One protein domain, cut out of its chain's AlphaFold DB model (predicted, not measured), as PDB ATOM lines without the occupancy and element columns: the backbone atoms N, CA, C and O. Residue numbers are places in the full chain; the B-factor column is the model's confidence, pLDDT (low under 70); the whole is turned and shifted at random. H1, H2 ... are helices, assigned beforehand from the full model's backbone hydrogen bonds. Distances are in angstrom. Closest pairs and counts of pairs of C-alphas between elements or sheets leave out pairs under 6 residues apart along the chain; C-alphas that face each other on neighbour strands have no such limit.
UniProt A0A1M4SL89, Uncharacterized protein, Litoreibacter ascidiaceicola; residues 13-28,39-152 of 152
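Overview. This is residues 13 to 28 and 39 to 152 of the 152 residues of an uncharacterized protein of Litoreibacter ascidiaceicola (UniProt A0A1M4SL89). The long helix H3 crosses a group of three helices, with H1 between H2 and H5, then runs out beyond them as an arm along which H4 folds back. The 130 printed residues, all helix in class, hold five named helices, H1 to H5. The rod is only just compact, close to loose, with a radius of gyration of the C-alphas of 16.4 A and spans of 56 by 26 by 23 A.

Arrangement. H1, residues 13 to 28, touches H2, residues 40 to 62; their closest C-alphas, Gly 16 and Leu 52, are 4.2 A apart. With H5, residues 127 to 151, they form a bundle, helices side by side. H3, residues 67 to 98, touches H5 with residues 67 to 78 alone, at a steep tilt of 54 degrees; the closest C-alphas, Gly 74 and Gly 141, are 4.2 A apart. H4, residues 106 to 123, touches H3; the closest C-alphas, Ala 90 and Val 113, are 5.2 A apart. Every O i to N i+4 pair is within hydrogen-bond range in H1, H3 and H5, 14 of 19 in H2 and 12 of 14 in H4.

Along the chain. H1 begins at C-alpha 13 (23.272, -31.641, 12.465) and spans 22.7 A, H2 32.7 A, H3 46.0 A, H4 26.4 A. H5, 35.5 A, ends at C-alpha 151 (14.689, -29.907, 4.780).

Size, cuts and confidence. Residues 29 to 38 are not printed; C-alphas 28 and 39 are 14.0 A apart. Of the links printed whole, none is long. Residue 39 alone has pLDDT under 70.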
ATOM      1  N   LEU A  13      23.401 -32.353  11.192       93.31
ATOM      2  CA  LEU A  13      23.272 -31.641  12.465       93.31
ATOM      3  C   LEU A  13      22.446 -32.455  13.464       93.31
ATOM      4  O   LEU A  13      22.920 -32.727  14.565       93.31
ATOM      5  N   VAL A  14      21.251 -32.893  13.055       94.94
ATOM      6  CA  VAL A  14      20.353 -33.703  13.892       94.94
ATOM      7  C   VAL A  14      21.026 -35.008  14.310       94.94
ATOM      8  O   VAL A  14      21.042 -35.328  15.497       94.94
ATOM      9  N   ALA A  15      21.666 -35.708  13.368       94.88
ATOM     10  CA  ALA A  15      22.441 -36.901  13.670       94.88
ATOM     11  C   ALA A  15      23.530 -36.616  14.712       94.88
ATOM     12  O   ALA A  15      23.555 -37.244  15.767       94.88
ATOM     13  N   GLY A  16      24.416 -35.654  14.438       96.00
ATOM     14  CA  GLY A  16      25.525 -35.325  15.331       96.00
ATOM     15  C   GLY A  16      25.058 -35.009  16.751       96.00
ATOM     16  O   GLY A  16      25.621 -35.538  17.703       96.00
ATOM     17  N   VAL A  17      23.989 -34.221  16.904       97.25
ATOM     18  CA  VAL A  17      23.438 -33.861  18.219       97.25
ATOM     19  C   VAL A  17      22.856 -35.075  18.946       97.25
ATOM     20  O   VAL A  17      23.162 -35.273  20.120       97.25
ATOM     21  N   ILE A  18      22.062 -35.918  18.283       97.44
ATOM     22  CA  ILE A  18      21.447 -37.081  18.945       97.44
ATOM     23  C   ILE A  18      22.506 -38.095  19.386       97.44
ATOM     24  O   ILE A  18      22.449 -38.590  20.515       97.44
ATOM     25  N   PHE A  19      23.501 -38.375  18.543       97.88
ATOM     26  CA  PHE A  19      24.585 -39.283  18.918       97.88
ATOM     27  C   PHE A  19      25.474 -38.683  20.017       97.88
ATOM     28  O   PHE A  19      25.898 -39.416  20.908       97.88
ATOM     29  N   ALA A  20      25.680 -37.361  20.033       98.06
ATOM     30  CA  ALA A  20      26.368 -36.664  21.122       98.06
ATOM     31  C   ALA A  20      25.627 -36.805  22.464       98.06
ATOM     32  O   ALA A  20      26.239 -37.142  23.476       98.06
ATOM     33  N   ILE A  21      24.305 -36.597  22.465       98.19
ATOM     34  CA  ILE A  21      23.441 -36.775  23.644       98.19
ATOM     35  C   ILE A  21      23.457 -38.236  24.109       98.19
ATOM     36  O   ILE A  21      23.581 -38.508  25.300       98.19
ATOM     37  N   THR A  22      23.390 -39.185  23.175       97.94
ATOM     38  CA  THR A  22      23.496 -40.619  23.485       97.94
ATOM     39  C   THR A  22      24.820 -40.919  24.188       97.94
ATOM     40  O   THR A  22      24.841 -41.555  25.239       97.94
ATOM     41  N   GLY A  23      25.923 -40.391  23.657       97.38
ATOM     42  CA  GLY A  23      27.249 -40.510  24.254       97.38
ATOM     43  C   GLY A  23      27.375 -39.865  25.638       97.38
ATOM     44  O   GLY A  23      28.035 -40.428  26.510       97.38
ATOM     45  N   TYR A  24      26.699 -38.737  25.876       97.56
ATOM     46  CA  TYR A  24      26.608 -38.108  27.198       97.56
ATOM     47  C   TYR A  24      25.937 -39.031  28.222       97.56
ATOM     48  O   TYR A  24      26.499 -39.275  29.288       97.56
ATOM     49  N   PHE A  25      24.771 -39.594  27.894       97.12
ATOM     50  CA  PHE A  25      24.069 -40.501  28.808       97.12
ATOM     51  C   PHE A  25      24.867 -41.775  29.081       97.12
ATOM     52  O   PHE A  25      24.936 -42.218  30.225       97.12
ATOM     53  N   VAL A  26      25.520 -42.337  28.061       95.81
ATOM     54  CA  VAL A  26      26.418 -43.482  28.253       95.81
ATOM     55  C   VAL A  26      27.573 -43.113  29.180       95.81
ATOM     56  O   VAL A  26      27.849 -43.871  30.104       95.81
ATOM     57  N   ALA A  27      28.206 -41.946  28.998       94.56
ATOM     58  CA  ALA A  27      29.286 -41.476  29.868       94.56
ATOM     59  C   ALA A  27      28.848 -41.359  31.334       94.56
ATOM     60  O   ALA A  27      29.580 -41.788  32.220       94.56
ATOM     61  N   GLU A  28      27.661 -40.809  31.590       93.94
ATOM     62  CA  GLU A  28      27.114 -40.688  32.945       93.94
ATOM     63  C   GLU A  28      26.806 -42.055  33.574       93.94
ATOM     64  O   GLU A  28      27.105 -42.265  34.749       93.94
ATOM     65  N   PRO A  39      41.287 -40.960  33.891       64.00
ATOM     66  CA  PRO A  39      41.060 -39.524  33.978       64.00
ATOM     67  C   PRO A  39      39.616 -39.185  33.579       64.00
ATOM     68  O   PRO A  39      39.332 -38.920  32.412       64.00
ATOM     69  N   LEU A  40      38.727 -39.109  34.575       77.31
ATOM     70  CA  LEU A  40      37.328 -38.658  34.460       77.31
ATOM     71  C   LEU A  40      37.176 -37.348  33.666       77.31
ATOM     72  O   LEU A  40      36.168 -37.136  32.995       77.31
ATOM     73  N   LYS A  41      38.208 -36.492  33.678       85.00
ATOM     74  CA  LYS A  41      38.283 -35.253  32.890       85.00
ATOM     75  C   LYS A  41      38.092 -35.476  31.382       85.00
ATOM     76  O   LYS A  41      37.493 -34.634  30.724       85.00
ATOM     77  N   TRP A  42      38.613 -36.575  30.834       87.12
ATOM     78  CA  TRP A  42      38.551 -36.871  29.397       87.12
ATOM     79  C   TRP A  42      37.375 -37.765  29.008       87.12
ATOM     80  O   TRP A  42      37.082 -37.870  27.819       87.12
ATOM     81  N   LEU A  43      36.677 -38.346  29.992       90.50
ATOM     82  CA  LEU A  43      35.531 -39.222  29.764       90.50
ATOM     83  C   LEU A  43      34.476 -38.536  28.891       90.50
ATOM     84  O   LEU A  43      34.203 -38.947  27.767       90.50
ATOM     85  N   LEU A  44      33.936 -37.433  29.402       93.62
ATOM     86  CA  LEU A  44      32.804 -36.747  28.798       93.62
ATOM     87  C   LEU A  44      33.138 -36.120  27.429       93.62
ATOM     88  O   LEU A  44      32.386 -36.360  26.486       93.62
ATOM     89  N   PRO A  45      34.272 -35.409  27.237       94.94
ATOM     90  CA  PRO A  45      34.637 -34.886  25.919       94.94
ATOM     91  C   PRO A  45      34.769 -35.959  24.832       94.94
ATOM     92  O   PRO A  45      34.348 -35.725  23.702       94.94
ATOM     93  N   ILE A  46      35.329 -37.133  25.149       94.94
ATOM     94  CA  ILE A  46      35.517 -38.213  24.166       94.94
ATOM     95  C   ILE A  46      34.183 -38.909  23.887       94.94
ATOM     96  O   ILE A  46      33.817 -39.081  22.723       94.94
ATOM     97  N   CYS A  47      33.432 -39.250  24.937       96.19
ATOM     98  CA  CYS A  47      32.133 -39.904  24.810       96.19
ATOM     99  C   CYS A  47      31.086 -39.027  24.119       96.19
ATOM    100  O   CYS A  47      30.179 -39.572  23.517       96.19
ATOM    101  N   VAL A  48      31.196 -37.699  24.157       97.75
ATOM    102  CA  VAL A  48      30.282 -36.795  23.434       97.75
ATOM    103  C   VAL A  48      30.835 -36.437  22.054       97.75
ATOM    104  O   VAL A  48      30.126 -36.511  21.051       97.75
ATOM    105  N   GLY A  49      32.114 -36.065  21.981       97.62
ATOM    106  CA  GLY A  49      32.730 -35.541  20.764       97.62
ATOM    107  C   GLY A  49      32.870 -36.579  19.653       97.62
ATOM    108  O   GLY A  49      32.626 -36.266  18.488       97.62
ATOM    109  N   ILE A  50      33.221 -37.824  19.986       97.81
ATOM    110  CA  ILE A  50      33.391 -38.873  18.975       97.81
ATOM    111  C   ILE A  50      32.044 -39.285  18.370       97.81
ATOM    112  O   ILE A  50      31.930 -39.209  17.143       97.81
ATOM    113  N   PRO A  51      30.996 -39.616  19.152       97.94
ATOM    114  CA  PRO A  51      29.676 -39.886  18.586       97.94
ATOM    115  C   PRO A  51      29.092 -38.700  17.817       97.94
ATOM    116  O   PRO A  51      28.436 -38.913  16.801       97.94
ATOM    117  N   LEU A  52      29.386 -37.454  18.214       97.88
ATOM    118  CA  LEU A  52      29.002 -36.269  17.440       97.88
ATOM    119  C   LEU A  52      29.593 -36.305  16.028       97.88
ATOM    120  O   LEU A  52      28.875 -36.160  15.035       97.88
ATOM    121  N   ILE A  53      30.908 -36.513  15.925       96.94
ATOM    122  CA  ILE A  53      31.617 -36.544  14.640       96.94
ATOM    123  C   ILE A  53      31.162 -37.743  13.803       96.94
ATOM    124  O   ILE A  53      30.958 -37.610  12.593       96.94
ATOM    125  N   VAL A  54      31.003 -38.906  14.435       97.00
ATOM    126  CA  VAL A  54      30.579 -40.147  13.781       97.00
ATOM    127  C   VAL A  54      29.138 -40.023  13.277       97.00
ATOM    128  O   VAL A  54      28.894 -40.266  12.095       97.00
ATOM    129  N   GLY A  55      28.205 -39.541  14.098       95.69
ATOM    130  CA  GLY A  55      26.826 -39.256  13.700       95.69
ATOM    131  C   GLY A  55      26.752 -38.273  12.532       95.69
ATOM    132  O   GLY A  55      26.110 -38.544  11.517       95.69
ATOM    133  N   TRP A  56      27.504 -37.174  12.605       95.44
ATOM    134  CA  TRP A  56      27.567 -36.191  11.525       95.44
ATOM    135  C   TRP A  56      28.108 -36.775  10.213       95.44
ATOM    136  O   TRP A  56      27.588 -36.502   9.131       95.44
ATOM    137  N   ARG A  57      29.209 -37.534  10.271       93.50
ATOM    138  CA  ARG A  57      29.916 -37.994   9.064       93.50
ATOM    139  C   ARG A  57      29.334 -39.258   8.458       93.50
ATOM    140  O   ARG A  57      29.464 -39.421   7.245       93.50
ATOM    141  N   ILE A  58      28.765 -40.132   9.281       94.50
ATOM    142  CA  ILE A  58      28.263 -41.442   8.875       94.50
ATOM    143  C   ILE A  58      26.745 -41.386   8.751       94.50
ATOM    144  O   ILE A  58      26.249 -41.440   7.628       94.50
ATOM    145  N   MET A  59      26.007 -41.194   9.853       93.31
ATOM    146  CA  MET A  59      24.537 -41.230   9.813       93.31
ATOM    147  C   MET A  59      23.970 -40.206   8.829       93.31
ATOM    148  O   MET A  59      23.156 -40.559   7.983       93.31
ATOM    149  N   GLY A  60      24.454 -38.961   8.867       86.81
ATOM    150  CA  GLY A  60      23.975 -37.907   7.968       86.81
ATOM    151  C   GLY A  60      24.240 -38.147   6.472       86.81
ATOM    152  O   GLY A  60      23.740 -37.391   5.649       86.81
ATOM    153  N   LYS A  61      25.021 -39.173   6.096       88.25
ATOM    154  CA  LYS A  61      25.176 -39.638   4.702       88.25
ATOM    155  C   LYS A  61      24.346 -40.885   4.382       88.25
ATOM    156  O   LYS A  61      24.225 -41.245   3.217       88.25
ATOM    157  N   LEU A  62      23.856 -41.578   5.407       89.38
ATOM    158  CA  LEU A  62      23.108 -42.831   5.297       89.38
ATOM    159  C   LEU A  62      21.582 -42.626   5.280       89.38
ATOM    160  O   LEU A  62      20.849 -43.602   5.116       89.38
ATOM    161  N   VAL A  63      21.123 -41.382   5.439       89.75
ATOM    162  CA  VAL A  63      19.720 -40.950   5.311       89.75
ATOM    163  C   VAL A  63      19.287 -40.792   3.846       89.75
ATOM    164  O   VAL A  63      20.126 -40.765   2.945       89.75
ATOM    165  N   GLY A  64      17.977 -40.683   3.609       85.88
ATOM    166  CA  GLY A  64      17.379 -40.414   2.292       85.88
ATOM    167  C   GLY A  64      16.914 -41.650   1.531       85.88
ATOM    168  O   GLY A  64      16.596 -41.575   0.348       85.88
ATOM    169  N   LYS A  65      16.864 -42.805   2.203       85.94
ATOM    170  CA  LYS A  65      16.373 -44.060   1.617       85.94
ATOM    171  C   LYS A  65      14.952 -44.349   2.095       85.94
ATOM    172  O   LYS A  65      13.979 -44.140   1.376       85.94
ATOM    173  N   ASN A  66      14.822 -44.849   3.318       90.00
ATOM    174  CA  ASN A  66      13.552 -45.121   3.981       90.00
ATOM    175  C   ASN A  66      13.770 -45.219   5.498       90.00
ATOM    176  O   ASN A  66      14.891 -45.433   5.960       90.00
ATOM    177  N   TYR A  67      12.690 -45.085   6.272       88.12
ATOM    178  CA  TYR A  67      12.761 -45.112   7.737       88.12
ATOM    179  C   TYR A  67      13.335 -46.426   8.291       88.12
ATOM    180  O   TYR A  67      14.129 -46.385   9.225       88.12
ATOM    181  N   GLY A  68      12.997 -47.576   7.695       88.19
ATOM    182  CA  GLY A  68      13.507 -48.880   8.141       88.19
ATOM    183  C   GLY A  68      15.026 -49.018   7.975       88.19
ATOM    184  O   GLY A  68      15.727 -49.421   8.901       88.19
ATOM    185  N   ALA A  69      15.560 -48.612   6.823       90.50
ATOM    186  CA  ALA A  69      16.993 -48.597   6.556       90.50
ATOM    187  C   ALA A  69      17.713 -47.598   7.467       90.50
ATOM    188  O   ALA A  69      18.761 -47.928   8.017       90.50
ATOM    189  N   SER A  70      17.145 -46.407   7.677       90.75
ATOM    190  CA  SER A  70      17.742 -45.384   8.542       90.75
ATOM    191  C   SER A  70      17.760 -45.797  10.018       90.75
ATOM    192  O   SER A  70      18.737 -45.526  10.712       90.75
ATOM    193  N   MET A  71      16.757 -46.539  10.489       92.31
ATOM    194  CA  MET A  71      16.755 -47.138  11.826       92.31
ATOM    195  C   MET A  71      17.894 -48.159  12.002       92.31
ATOM    196  O   MET A  71      18.633 -48.090  12.984       92.31
ATOM    197  N   ASN A  72      18.097 -49.058  11.031       94.25
ATOM    198  CA  ASN A  72      19.212 -50.013  11.057       94.25
ATOM    199  C   ASN A  72      20.583 -49.316  10.951       94.25
ATOM    200  O   ASN A  72      21.524 -49.655  11.667       94.25
ATOM    201  N   ASN A  73      20.686 -48.290  10.100       95.25
ATOM    202  CA  ASN A  73      21.888 -47.462   9.991       95.25
ATOM    203  C   ASN A  73      22.201 -46.743  11.310       95.25
ATOM    204  O   ASN A  73      23.368 -46.585  11.655       95.25
ATOM    205  N   GLY A  74      21.173 -46.361  12.072       94.94
ATOM    206  CA  GLY A  74      21.325 -45.800  13.407       94.94
ATOM    207  C   GLY A  74      22.055 -46.748  14.361       94.94
ATOM    208  O   GLY A  74      23.033 -46.342  14.986       94.94
ATOM    209  N   LEU A  75      21.667 -48.028  14.407       96.75
ATOM    210  CA  LEU A  75      22.387 -49.045  15.190       96.75
ATOM    211  C   LEU A  75      23.825 -49.250  14.703       96.75
ATOM    212  O   LEU A  75      24.741 -49.346  15.518       96.75
ATOM    213  N   TYR A  76      24.051 -49.266  13.389       96.69
ATOM    214  CA  TYR A  76      25.407 -49.323  12.837       96.69
ATOM    215  C   TYR A  76      26.272 -48.153  13.339       96.69
ATOM    216  O   TYR A  76      27.402 -48.354  13.781       96.69
ATOM    217  N   VAL A  77      25.730 -46.933  13.341       97.12
ATOM    218  CA  VAL A  77      26.428 -45.726  13.813       97.12
ATOM    219  C   VAL A  77      26.715 -45.797  15.313       97.12
ATOM    220  O   VAL A  77      27.792 -45.374  15.734       97.12
ATOM    221  N   VAL A  78      25.809 -46.370  16.113       97.44
ATOM    222  CA  VAL A  78      26.055 -46.660  17.536       97.44
ATOM    223  C   VAL A  78      27.248 -47.590  17.701       97.44
ATOM    224  O   VAL A  78      28.165 -47.259  18.445       97.44
ATOM    225  N   VAL A  79      27.278 -48.712  16.977       97.00
ATOM    226  CA  VAL A  79      28.385 -49.679  17.055       97.00
ATOM    227  C   VAL A  79      29.708 -49.013  16.679       97.00
ATOM    228  O   VAL A  79      30.679 -49.113  17.427       97.00
ATOM    229  N   VAL A  80      29.745 -48.270  15.569       97.88
ATOM    230  CA  VAL A  80      30.952 -47.548  15.137       97.88
ATOM    231  C   VAL A  80      31.389 -46.518  16.181       97.88
ATOM    232  O   VAL A  80      32.580 -46.415  16.477       97.88
ATOM    233  N   SER A  81      30.447 -45.768  16.756       97.25
ATOM    234  CA  SER A  81      30.728 -44.769  17.793       97.25
ATOM    235  C   SER A  81      31.314 -45.419  19.043       97.25
ATOM    236  O   SER A  81      32.362 -44.988  19.516       97.25
ATOM    237  N   THR A  82      30.688 -46.491  19.528       96.19
ATOM    238  CA  THR A  82      31.134 -47.259  20.691       96.19
ATOM    239  C   THR A  82      32.536 -47.821  20.487       96.19
ATOM    240  O   THR A  82      33.420 -47.571  21.304       96.19
ATOM    241  N   VAL A  83      32.779 -48.508  19.368       96.56
ATOM    242  CA  VAL A  83      34.103 -49.060  19.046       96.56
ATOM    243  C   VAL A  83      35.154 -47.952  18.960       96.56
ATOM    244  O   VAL A  83      36.250 -48.113  19.492       96.56
ATOM    245  N   SER A  84      34.821 -46.807  18.355       97.06
ATOM    246  CA  SER A  84      35.744 -45.670  18.227       97.06
ATOM    247  C   SER A  84      36.096 -45.051  19.581       97.06
ATOM    248  O   SER A  84      37.265 -44.781  19.848       97.06
ATOM    249  N   VAL A  85      35.099 -44.838  20.446       95.56
ATOM    250  CA  VAL A  85      35.292 -44.306  21.802       95.56
ATOM    251  C   VAL A  85      36.183 -45.245  22.612       95.56
ATOM    252  O   VAL A  85      37.201 -44.814  23.153       95.56
ATOM    253  N   THR A  86      35.848 -46.534  22.636       94.31
ATOM    254  CA  THR A  86      36.604 -47.555  23.368       94.31
ATOM    255  C   THR A  86      38.036 -47.687  22.849       94.31
ATOM    256  O   THR A  86      38.970 -47.751  23.647       94.31
ATOM    257  N   PHE A  87      38.239 -47.641  21.529       94.94
ATOM    258  CA  PHE A  87      39.572 -47.650  20.926       94.94
ATOM    259  C   PHE A  87      40.418 -46.451  21.373       94.94
ATOM    260  O   PHE A  87      41.573 -46.619  21.758       94.94
ATOM    261  N   ILE A  88      39.848 -45.242  21.389       94.25
ATOM    262  CA  ILE A  88      40.566 -44.033  21.822       94.25
ATOM    263  C   ILE A  88      40.979 -44.134  23.294       94.25
ATOM    264  O   ILE A  88      42.113 -43.786  23.632       94.25
ATOM    265  N   PHE A  89      40.105 -44.642  24.167       91.25
ATOM    266  CA  PHE A  89      40.467 -44.884  25.567       91.25
ATOM    267  C   PHE A  89      41.559 -45.944  25.704       91.25
ATOM    268  O   PHE A  89      42.527 -45.710  26.430       91.25
ATOM    269  N   ALA A  90      41.444 -47.064  24.988       91.50
ATOM    270  CA  ALA A  90      42.433 -48.136  25.011       91.50
ATOM    271  C   ALA A  90      43.820 -47.638  24.572       91.50
ATOM    272  O   ALA A  90      44.804 -47.854  25.278       91.50
ATOM    273  N   VAL A  91      43.897 -46.874  23.478       91.50
ATOM    274  CA  VAL A  91      45.151 -46.258  23.013       91.50
ATOM    275  C   VAL A  91      45.697 -45.258  24.038       91.50
ATOM    276  O   VAL A  91      46.892 -45.268  24.332       91.50
ATOM    277  N   ALA A  92      44.852 -44.415  24.639       89.88
ATOM    278  CA  ALA A  92      45.296 -43.459  25.656       89.88
ATOM    279  C   ALA A  92      45.872 -44.153  26.908       89.88
ATOM    280  O   ALA A  92      46.865 -43.692  27.485       89.88
ATOM    281  N   LEU A  93      45.271 -45.271  27.322       88.69
ATOM    282  CA  LEU A  93      45.747 -46.111  28.422       88.69
ATOM    283  C   LEU A  93      47.044 -46.836  28.067       88.69
ATOM    284  O   LEU A  93      47.975 -46.808  28.871       88.69
ATOM    285  N   MET A  94      47.148 -47.389  26.860       89.94
ATOM    286  CA  MET A  94      48.374 -48.009  26.359       89.94
ATOM    287  C   MET A  94      49.533 -47.002  26.310       89.94
ATOM    288  O   MET A  94      50.604 -47.272  26.848       89.94
ATOM    289  N   ILE A  95      49.317 -45.772  25.828       88.00
ATOM    290  CA  ILE A  95      50.338 -44.709  25.881       88.00
ATOM    291  C   ILE A  95      50.728 -44.387  27.336       88.00
ATOM    292  O   ILE A  95      51.900 -44.155  27.645       88.00
ATOM    293  N   LYS A  96      49.771 -44.381  28.275       85.31
ATOM    294  CA  LYS A  96      50.054 -44.158  29.704       85.31
ATOM    295  C   LYS A  96      50.886 -45.295  30.315       85.31
ATOM    296  O   LYS A  96      51.808 -44.981  31.068       85.31
ATOM    297  N   LYS A  97      50.584 -46.560  29.999       85.38
ATOM    298  CA  LYS A  97      51.340 -47.750  30.439       85.38
ATOM    299  C   LYS A  97      52.743 -47.784  29.819       85.38
ATOM    300  O   LYS A  97      53.726 -47.947  30.536       85.38
ATOM    301  N   SER A  98      52.861 -47.485  28.525       84.06
ATOM    302  CA  SER A  98      54.140 -47.427  27.803       84.06
ATOM    303  C   SER A  98      55.106 -46.397  28.399       84.06
ATOM    304  O   SER A  98      56.274 -46.704  28.624       84.06
ATOM    305  N   ARG A  99      54.620 -45.208  28.786       81.44
ATOM    306  CA  ARG A  99      55.447 -44.193  29.476       81.44
ATOM    307  C   ARG A  99      55.976 -44.630  30.846       81.44
ATOM    308  O   ARG A  99      56.858 -43.972  31.382       81.44
ATOM    309  N   ARG A 100      55.428 -45.700  31.426       84.75
ATOM    310  CA  ARG A 100      55.893 -46.305  32.681       84.75
ATOM    311  C   ARG A 100      56.819 -47.504  32.449       84.75
ATOM    312  O   ARG A 100      57.107 -48.201  33.412       84.75
ATOM    313  N   LEU A 101      57.252 -47.739  31.203       79.94
ATOM    314  CA  LEU A 101      58.067 -48.892  30.799       79.94
ATOM    315  C   LEU A 101      57.417 -50.234  31.184       79.94
ATOM    316  O   LEU A 101      58.104 -51.176  31.546       79.94
ATOM    317  N   GLN A 102      56.079 -50.302  31.139       81.69
ATOM    318  CA  GLN A 102      55.313 -51.510  31.487       81.69
ATOM    319  C   GLN A 102      55.150 -52.502  30.329       81.69
ATOM    320  O   GLN A 102      54.480 -53.509  30.514       81.69
ATOM    321  N   TYR A 103      55.696 -52.202  29.150       84.44
ATOM    322  CA  TYR A 103      55.714 -53.139  28.029       84.44
ATOM    323  C   TYR A 103      57.154 -53.430  27.643       84.44
ATOM    324  O   TYR A 103      57.950 -52.496  27.503       84.44
ATOM    325  N   ASP A 104      57.434 -54.698  27.382       82.44
ATOM    326  CA  ASP A 104      58.743 -55.188  26.963       82.44
ATOM    327  C   ASP A 104      58.968 -54.987  25.454       82.44
ATOM    328  O   ASP A 104      60.099 -55.008  24.964       82.44
ATOM    329  N   GLY A 105      57.896 -54.734  24.689       87.00
ATOM    330  CA  GLY A 105      57.991 -54.443  23.263       87.00
ATOM    331  C   GLY A 105      56.707 -53.907  22.613       87.00
ATOM    332  O   GLY A 105      55.631 -53.908  23.212       87.00
ATOM    333  N   PRO A 106      56.789 -53.463  21.344       86.38
ATOM    334  CA  PRO A 106      55.656 -52.877  20.623       86.38
ATOM    335  C   PRO A 106      54.518 -53.875  20.366       86.38
ATOM    336  O   PRO A 106      53.356 -53.477  20.348       86.38
ATOM    337  N   MET A 107      54.830 -55.165  20.198       91.56
ATOM    338  CA  MET A 107      53.816 -56.206  19.991       91.56
ATOM    339  C   MET A 107      52.924 -56.398  21.215       91.56
ATOM    340  O   MET A 107      51.707 -56.477  21.071       91.56
ATOM    341  N   GLU A 108      53.508 -56.422  22.412       89.88
ATOM    342  CA  GLU A 108      52.756 -56.530  23.664       89.88
ATOM    343  C   GLU A 108      51.798 -55.347  23.829       89.88
ATOM    344  O   GLU A 108      50.621 -55.520  24.138       89.88
ATOM    345  N   ALA A 109      52.275 -54.146  23.504       89.75
ATOM    346  CA  ALA A 109      51.469 -52.944  23.599       89.75
ATOM    347  C   ALA A 109      50.287 -52.940  22.608       89.75
ATOM    348  O   ALA A 109      49.201 -52.481  22.956       89.75
ATOM    349  N   LEU A 110      50.456 -53.482  21.394       89.75
ATOM    350  CA  LEU A 110      49.355 -53.641  20.431       89.75
ATOM    351  C   LEU A 110      48.306 -54.650  20.908       89.75
ATOM    352  O   LEU A 110      47.109 -54.393  20.768       89.75
ATOM    353  N   VAL A 111      48.732 -55.778  21.480       93.31
ATOM    354  CA  VAL A 111      47.817 -56.785  22.041       93.31
ATOM    355  C   VAL A 111      47.044 -56.208  23.229       93.31
ATOM    356  O   VAL A 111      45.831 -56.406  23.322       93.31
ATOM    357  N   ASP A 112      47.706 -55.425  24.086       92.75
ATOM    358  CA  ASP A 112      47.061 -54.790  25.238       92.75
ATOM    359  C   ASP A 112      45.975 -53.788  24.823       92.75
ATOM    360  O   ASP A 112      44.964 -53.682  25.509       92.75
ATOM    361  N   VAL A 113      46.094 -53.106  23.672       93.12
ATOM    362  CA  VAL A 113      44.998 -52.257  23.157       93.12
ATOM    363  C   VAL A 113      43.727 -53.079  22.947       93.12
ATOM    364  O   VAL A 113      42.658 -52.657  23.384       93.12
ATOM    365  N   PHE A 114      43.816 -54.257  22.323       93.69
ATOM    366  CA  PHE A 114      42.645 -55.118  22.126       93.69
ATOM    367  C   PHE A 114      42.115 -55.685  23.446       93.69
ATOM    368  O   PHE A 114      40.900 -55.730  23.633       93.69
ATOM    369  N   ALA A 115      43.000 -56.060  24.373       93.62
ATOM    370  CA  ALA A 115      42.605 -56.511  25.706       93.62
ATOM    371  C   ALA A 115      41.832 -55.417  26.462       93.62
ATOM    372  O   ALA A 115      40.727 -55.663  26.942       93.62
ATOM    373  N   LEU A 116      42.352 -54.186  26.464       92.38
ATOM    374  CA  LEU A 116      41.681 -53.017  27.033       92.38
ATOM    375  C   LEU A 116      40.345 -52.758  26.332       92.38
ATOM    376  O   LEU A 116      39.340 -52.509  26.990       92.38
ATOM    377  N   MET A 117      40.289 -52.838  25.000       93.06
ATOM    378  CA  MET A 117      39.027 -52.656  24.283       93.06
ATOM    379  C   MET A 117      37.961 -53.669  24.699       93.06
ATOM    380  O   MET A 117      36.796 -53.294  24.814       93.06
ATOM    381  N   LEU A 118      38.339 -54.929  24.925       93.56
ATOM    382  CA  LEU A 118      37.421 -55.948  25.427       93.56
ATOM    383  C   LEU A 118      36.999 -55.642  26.864       93.56
ATOM    384  O   LEU A 118      35.806 -55.623  27.141       93.56
ATOM    385  N   GLU A 119      37.940 -55.324  27.747       90.62
ATOM    386  CA  GLU A 119      37.668 -54.989  29.149       90.62
ATOM    387  C   GLU A 119      36.670 -53.825  29.278       90.62
ATOM    388  O   GLU A 119      35.622 -53.962  29.910       90.62
ATOM    389  N   TYR A 120      36.931 -52.701  28.601       88.50
ATOM    390  CA  TYR A 120      36.019 -51.552  28.600       88.50
ATOM    391  C   TYR A 120      34.746 -51.809  27.792       88.50
ATOM    392  O   TYR A 120      33.686 -51.290  28.136       88.50
ATOM    393  N   GLY A 121      34.819 -52.611  26.728       89.88
ATOM    394  CA  GLY A 121      33.654 -53.007  25.940       89.88
ATOM    395  C   GLY A 121      32.649 -53.819  26.758       89.88
ATOM    396  O   GLY A 121      31.445 -53.614  26.619       89.88
ATOM    397  N   LEU A 122      33.125 -54.676  27.664       91.00
ATOM    398  CA  LEU A 122      32.274 -55.453  28.568       91.00
ATOM    399  C   LEU A 122      31.516 -54.568  29.567       91.00
ATOM    400  O   LEU A 122      30.375 -54.884  29.898       91.00
ATOM    401  N   LEU A 123      32.079 -53.426  29.984       87.25
ATOM    402  CA  LEU A 123      31.366 -52.457  30.836       87.25
ATOM    403  C   LEU A 123      30.107 -51.899  30.154       87.25
ATOM    404  O   LEU A 123      29.142 -51.526  30.822       87.25
ATOM    405  N   LEU A 124      30.086 -51.875  28.818       91.12
ATOM    406  CA  LEU A 124      28.948 -51.391  28.038       91.12
ATOM    407  C   LEU A 124      27.817 -52.417  27.915       91.12
ATOM    408  O   LEU A 124      26.726 -52.047  27.487       91.12
ATOM    409  N   LEU A 125      28.037 -53.675  28.317       92.81
ATOM    410  CA  LEU A 125      27.000 -54.715  28.333       92.81
ATOM    411  C   LEU A 125      26.005 -54.568  29.491       92.81
ATOM    412  O   LEU A 125      25.091 -55.378  29.632       92.81
ATOM    413  N   ASN A 126      26.147 -53.527  30.314       92.44
ATOM    414  CA  ASN A 126      25.145 -53.173  31.307       92.44
ATOM    415  C   ASN A 126      23.775 -52.940  30.623       92.44
ATOM    416  O   ASN A 126      23.707 -52.156  29.670       92.44
ATOM    417  N   PRO A 127      22.671 -53.542  31.116       94.50
ATOM    418  CA  PRO A 127      21.343 -53.398  30.515       94.50
ATOM    419  C   PRO A 127      20.903 -51.946  30.287       94.50
ATOM    420  O   PRO A 127      20.304 -51.639  29.258       94.50
ATOM    421  N   PHE A 128      21.231 -51.035  31.207       95.19
ATOM    422  CA  PHE A 128      20.883 -49.618  31.082       95.19
ATOM    423  C   PHE A 128      21.702 -48.921  29.993       95.19
ATOM    424  O   PHE A 128      21.157 -48.131  29.224       95.19
ATOM    425  N   VAL A 129      22.995 -49.242  29.883       96.00
ATOM    426  CA  VAL A 129      23.863 -48.706  28.825       96.00
ATOM    427  C   VAL A 129      23.401 -49.212  27.461       96.00
ATOM    428  O   VAL A 129      23.227 -48.415  26.541       96.00
ATOM    429  N   LEU A 130      23.120 -50.513  27.341       96.50
ATOM    430  CA  LEU A 130      22.580 -51.105  26.117       96.50
ATOM    431  C   LEU A 130      21.242 -50.475  25.722       96.50
ATOM    432  O   LEU A 130      21.049 -50.158  24.549       96.50
ATOM    433  N   ALA A 131      20.344 -50.236  26.681       97.12
ATOM    434  CA  ALA A 131      19.077 -49.564  26.417       97.12
ATOM    435  C   ALA A 131      19.295 -48.153  25.847       97.12
ATOM    436  O   ALA A 131      18.707 -47.816  24.820       97.12
ATOM    437  N   VAL A 132      20.181 -47.351  26.448       97.62
ATOM    438  CA  VAL A 132      20.521 -46.009  25.941       97.62
ATOM    439  C   VAL A 132      21.128 -46.075  24.542       97.62
ATOM    440  O   VAL A 132      20.729 -45.304  23.672       97.62
ATOM    441  N   LEU A 133      22.055 -47.003  24.299       97.31
ATOM    442  CA  LEU A 133      22.685 -47.195  22.992       97.31
ATOM    443  C   LEU A 133      21.646 -47.566  21.920       97.31
ATOM    444  O   LEU A 133      21.618 -46.948  20.859       97.31
ATOM    445  N   VAL A 134      20.757 -48.522  22.196       97.56
ATOM    446  CA  VAL A 134      19.717 -48.961  21.249       97.56
ATOM    447  C   VAL A 134      18.701 -47.850  20.983       97.56
ATOM    448  O   VAL A 134      18.409 -47.553  19.822       97.56
ATOM    449  N   ILE A 135      18.196 -47.197  22.034       97.62
ATOM    450  CA  ILE A 135      17.230 -46.095  21.911       97.62
ATOM    451  C   ILE A 135      17.861 -44.926  21.151       97.62
ATOM    452  O   ILE A 135      17.253 -44.406  20.217       97.62
ATOM    453  N   GLY A 136      19.093 -44.550  21.497       96.50
ATOM    454  CA  GLY A 136      19.841 -43.494  20.819       96.50
ATOM    455  C   GLY A 136      20.102 -43.809  19.348       96.50
ATOM    456  O   GLY A 136      19.948 -42.935  18.497       96.50
ATOM    457  N   GLY A 137      20.408 -45.067  19.022       96.56
ATOM    458  CA  GLY A 137      20.571 -45.529  17.644       96.56
ATOM    459  C   GLY A 137      19.290 -45.427  16.829       96.56
ATOM    460  O   GLY A 137      19.289 -44.817  15.762       96.56
ATOM    461  N   PHE A 138      18.179 -45.969  17.332       97.06
ATOM    462  CA  PHE A 138      16.895 -45.894  16.634       97.06
ATOM    463  C   PHE A 138      16.391 -44.462  16.497       97.06
ATOM    464  O   PHE A 138      16.020 -44.045  15.398       97.06
ATOM    465  N   PHE A 139      16.424 -43.693  17.584       96.19
ATOM    466  CA  PHE A 139      15.979 -42.306  17.573       96.19
ATOM    467  C   PHE A 139      16.867 -41.444  16.672       96.19
ATOM    468  O   PHE A 139      16.354 -40.691  15.849       96.19
ATOM    469  N   GLY A 140      18.191 -41.617  16.742       94.12
ATOM    470  CA  GLY A 140      19.146 -40.957  15.854       94.12
ATOM    471  C   GLY A 140      18.916 -41.312  14.391       94.12
ATOM    472  O   GLY A 140      18.947 -40.429  13.537       94.12
ATOM    473  N   GLY A 141      18.603 -42.575  14.103       94.12
ATOM    474  CA  GLY A 141      18.252 -43.050  12.769       94.12
ATOM    475  C   GLY A 141      17.006 -42.370  12.198       94.12
ATOM    476  O   GLY A 141      17.045 -41.755  11.129       94.12
ATOM    477  N   ILE A 142      15.902 -42.454  12.940       95.62
ATOM    478  CA  ILE A 142      14.582 -41.957  12.532       95.62
ATOM    479  C   ILE A 142      14.564 -40.430  12.449       95.62
ATOM    480  O   ILE A 142      14.098 -39.875  11.455       95.62
ATOM    481  N   ALA A 143      15.088 -39.738  13.461       94.88
ATOM    482  CA  ALA A 143      15.083 -38.280  13.498       94.88
ATOM    483  C   ALA A 143      15.964 -37.676  12.397       94.88
ATOM    484  O   ALA A 143      15.599 -36.657  11.813       94.88
ATOM    485  N   SER A 144      17.090 -38.318  12.065       93.50
ATOM    486  CA  SER A 144      17.945 -37.863  10.961       93.50
ATOM    487  C   SER A 144      17.270 -38.056   9.600       93.50
ATOM    488  O   SER A 144      17.363 -37.175   8.750       93.50
ATOM    489  N   GLU A 145      16.558 -39.170   9.394       93.94
ATOM    490  CA  GLU A 145      15.761 -39.409   8.179       93.94
ATOM    491  C   GLU A 145      14.612 -38.404   8.048       93.94
ATOM    492  O   GLU A 145      14.367 -37.872   6.968       93.94
ATOM    493  N   TRP A 146      13.922 -38.115   9.153       94.25
ATOM    494  CA  TRP A 146      12.878 -37.095   9.188       94.25
ATOM    495  C   TRP A 146      13.432 -35.710   8.841       94.25
ATOM    496  O   TRP A 146      12.839 -34.992   8.038       94.25
ATOM    497  N   ALA A 147      14.585 -35.348   9.408       92.00
ATOM    498  CA  ALA A 147      15.240 -34.077   9.127       92.00
ATOM    499  C   ALA A 147      15.668 -33.973   7.658       92.00
ATOM    500  O   ALA A 147      15.469 -32.924   7.054       92.00
ATOM    501  N   HIS A 148      16.192 -35.054   7.075       92.25
ATOM    502  CA  HIS A 148      16.485 -35.110   5.645       92.25
ATOM    503  C   HIS A 148      15.221 -34.818   4.835       92.25
ATOM    504  O   HIS A 148      15.155 -33.801   4.172       92.25
ATOM    505  N   ARG A 149      14.156 -35.610   5.010       89.44
ATOM    506  CA  ARG A 149      12.908 -35.479   4.232       89.44
ATOM    507  C   ARG A 149      12.197 -34.133   4.365       89.44
ATOM    508  O   ARG A 149      11.374 -33.794   3.522       89.44
ATOM    509  N   LYS A 150      12.396 -33.430   5.481       90.81
ATOM    510  CA  LYS A 150      11.736 -32.149   5.746       90.81
ATOM    511  C   LYS A 150      12.498 -30.965   5.152       90.81
ATOM    512  O   LYS A 150      11.868 -29.967   4.810       90.81
ATOM    513  N   PHE A 151      13.824 -31.040   5.112       86.62
ATOM    514  CA  PHE A 151      14.689 -29.907   4.780       86.62
ATOM    515  C   PHE A 151      15.516 -30.119   3.502       86.62
ATOM    516  O   PHE A 151      16.190 -29.182   3.075       86.62
ATOM    517  N   GLU A 152      15.471 -31.315   2.911       80.81
ATOM    518  CA  GLU A 152      16.178 -31.748   1.697       80.81
ATOM    519  C   GLU A 152      15.240 -32.568   0.798       80.81
ATOM    520  O   GLU A 152      15.331 -32.378  -0.435       80.81
TER     521      GLU A 152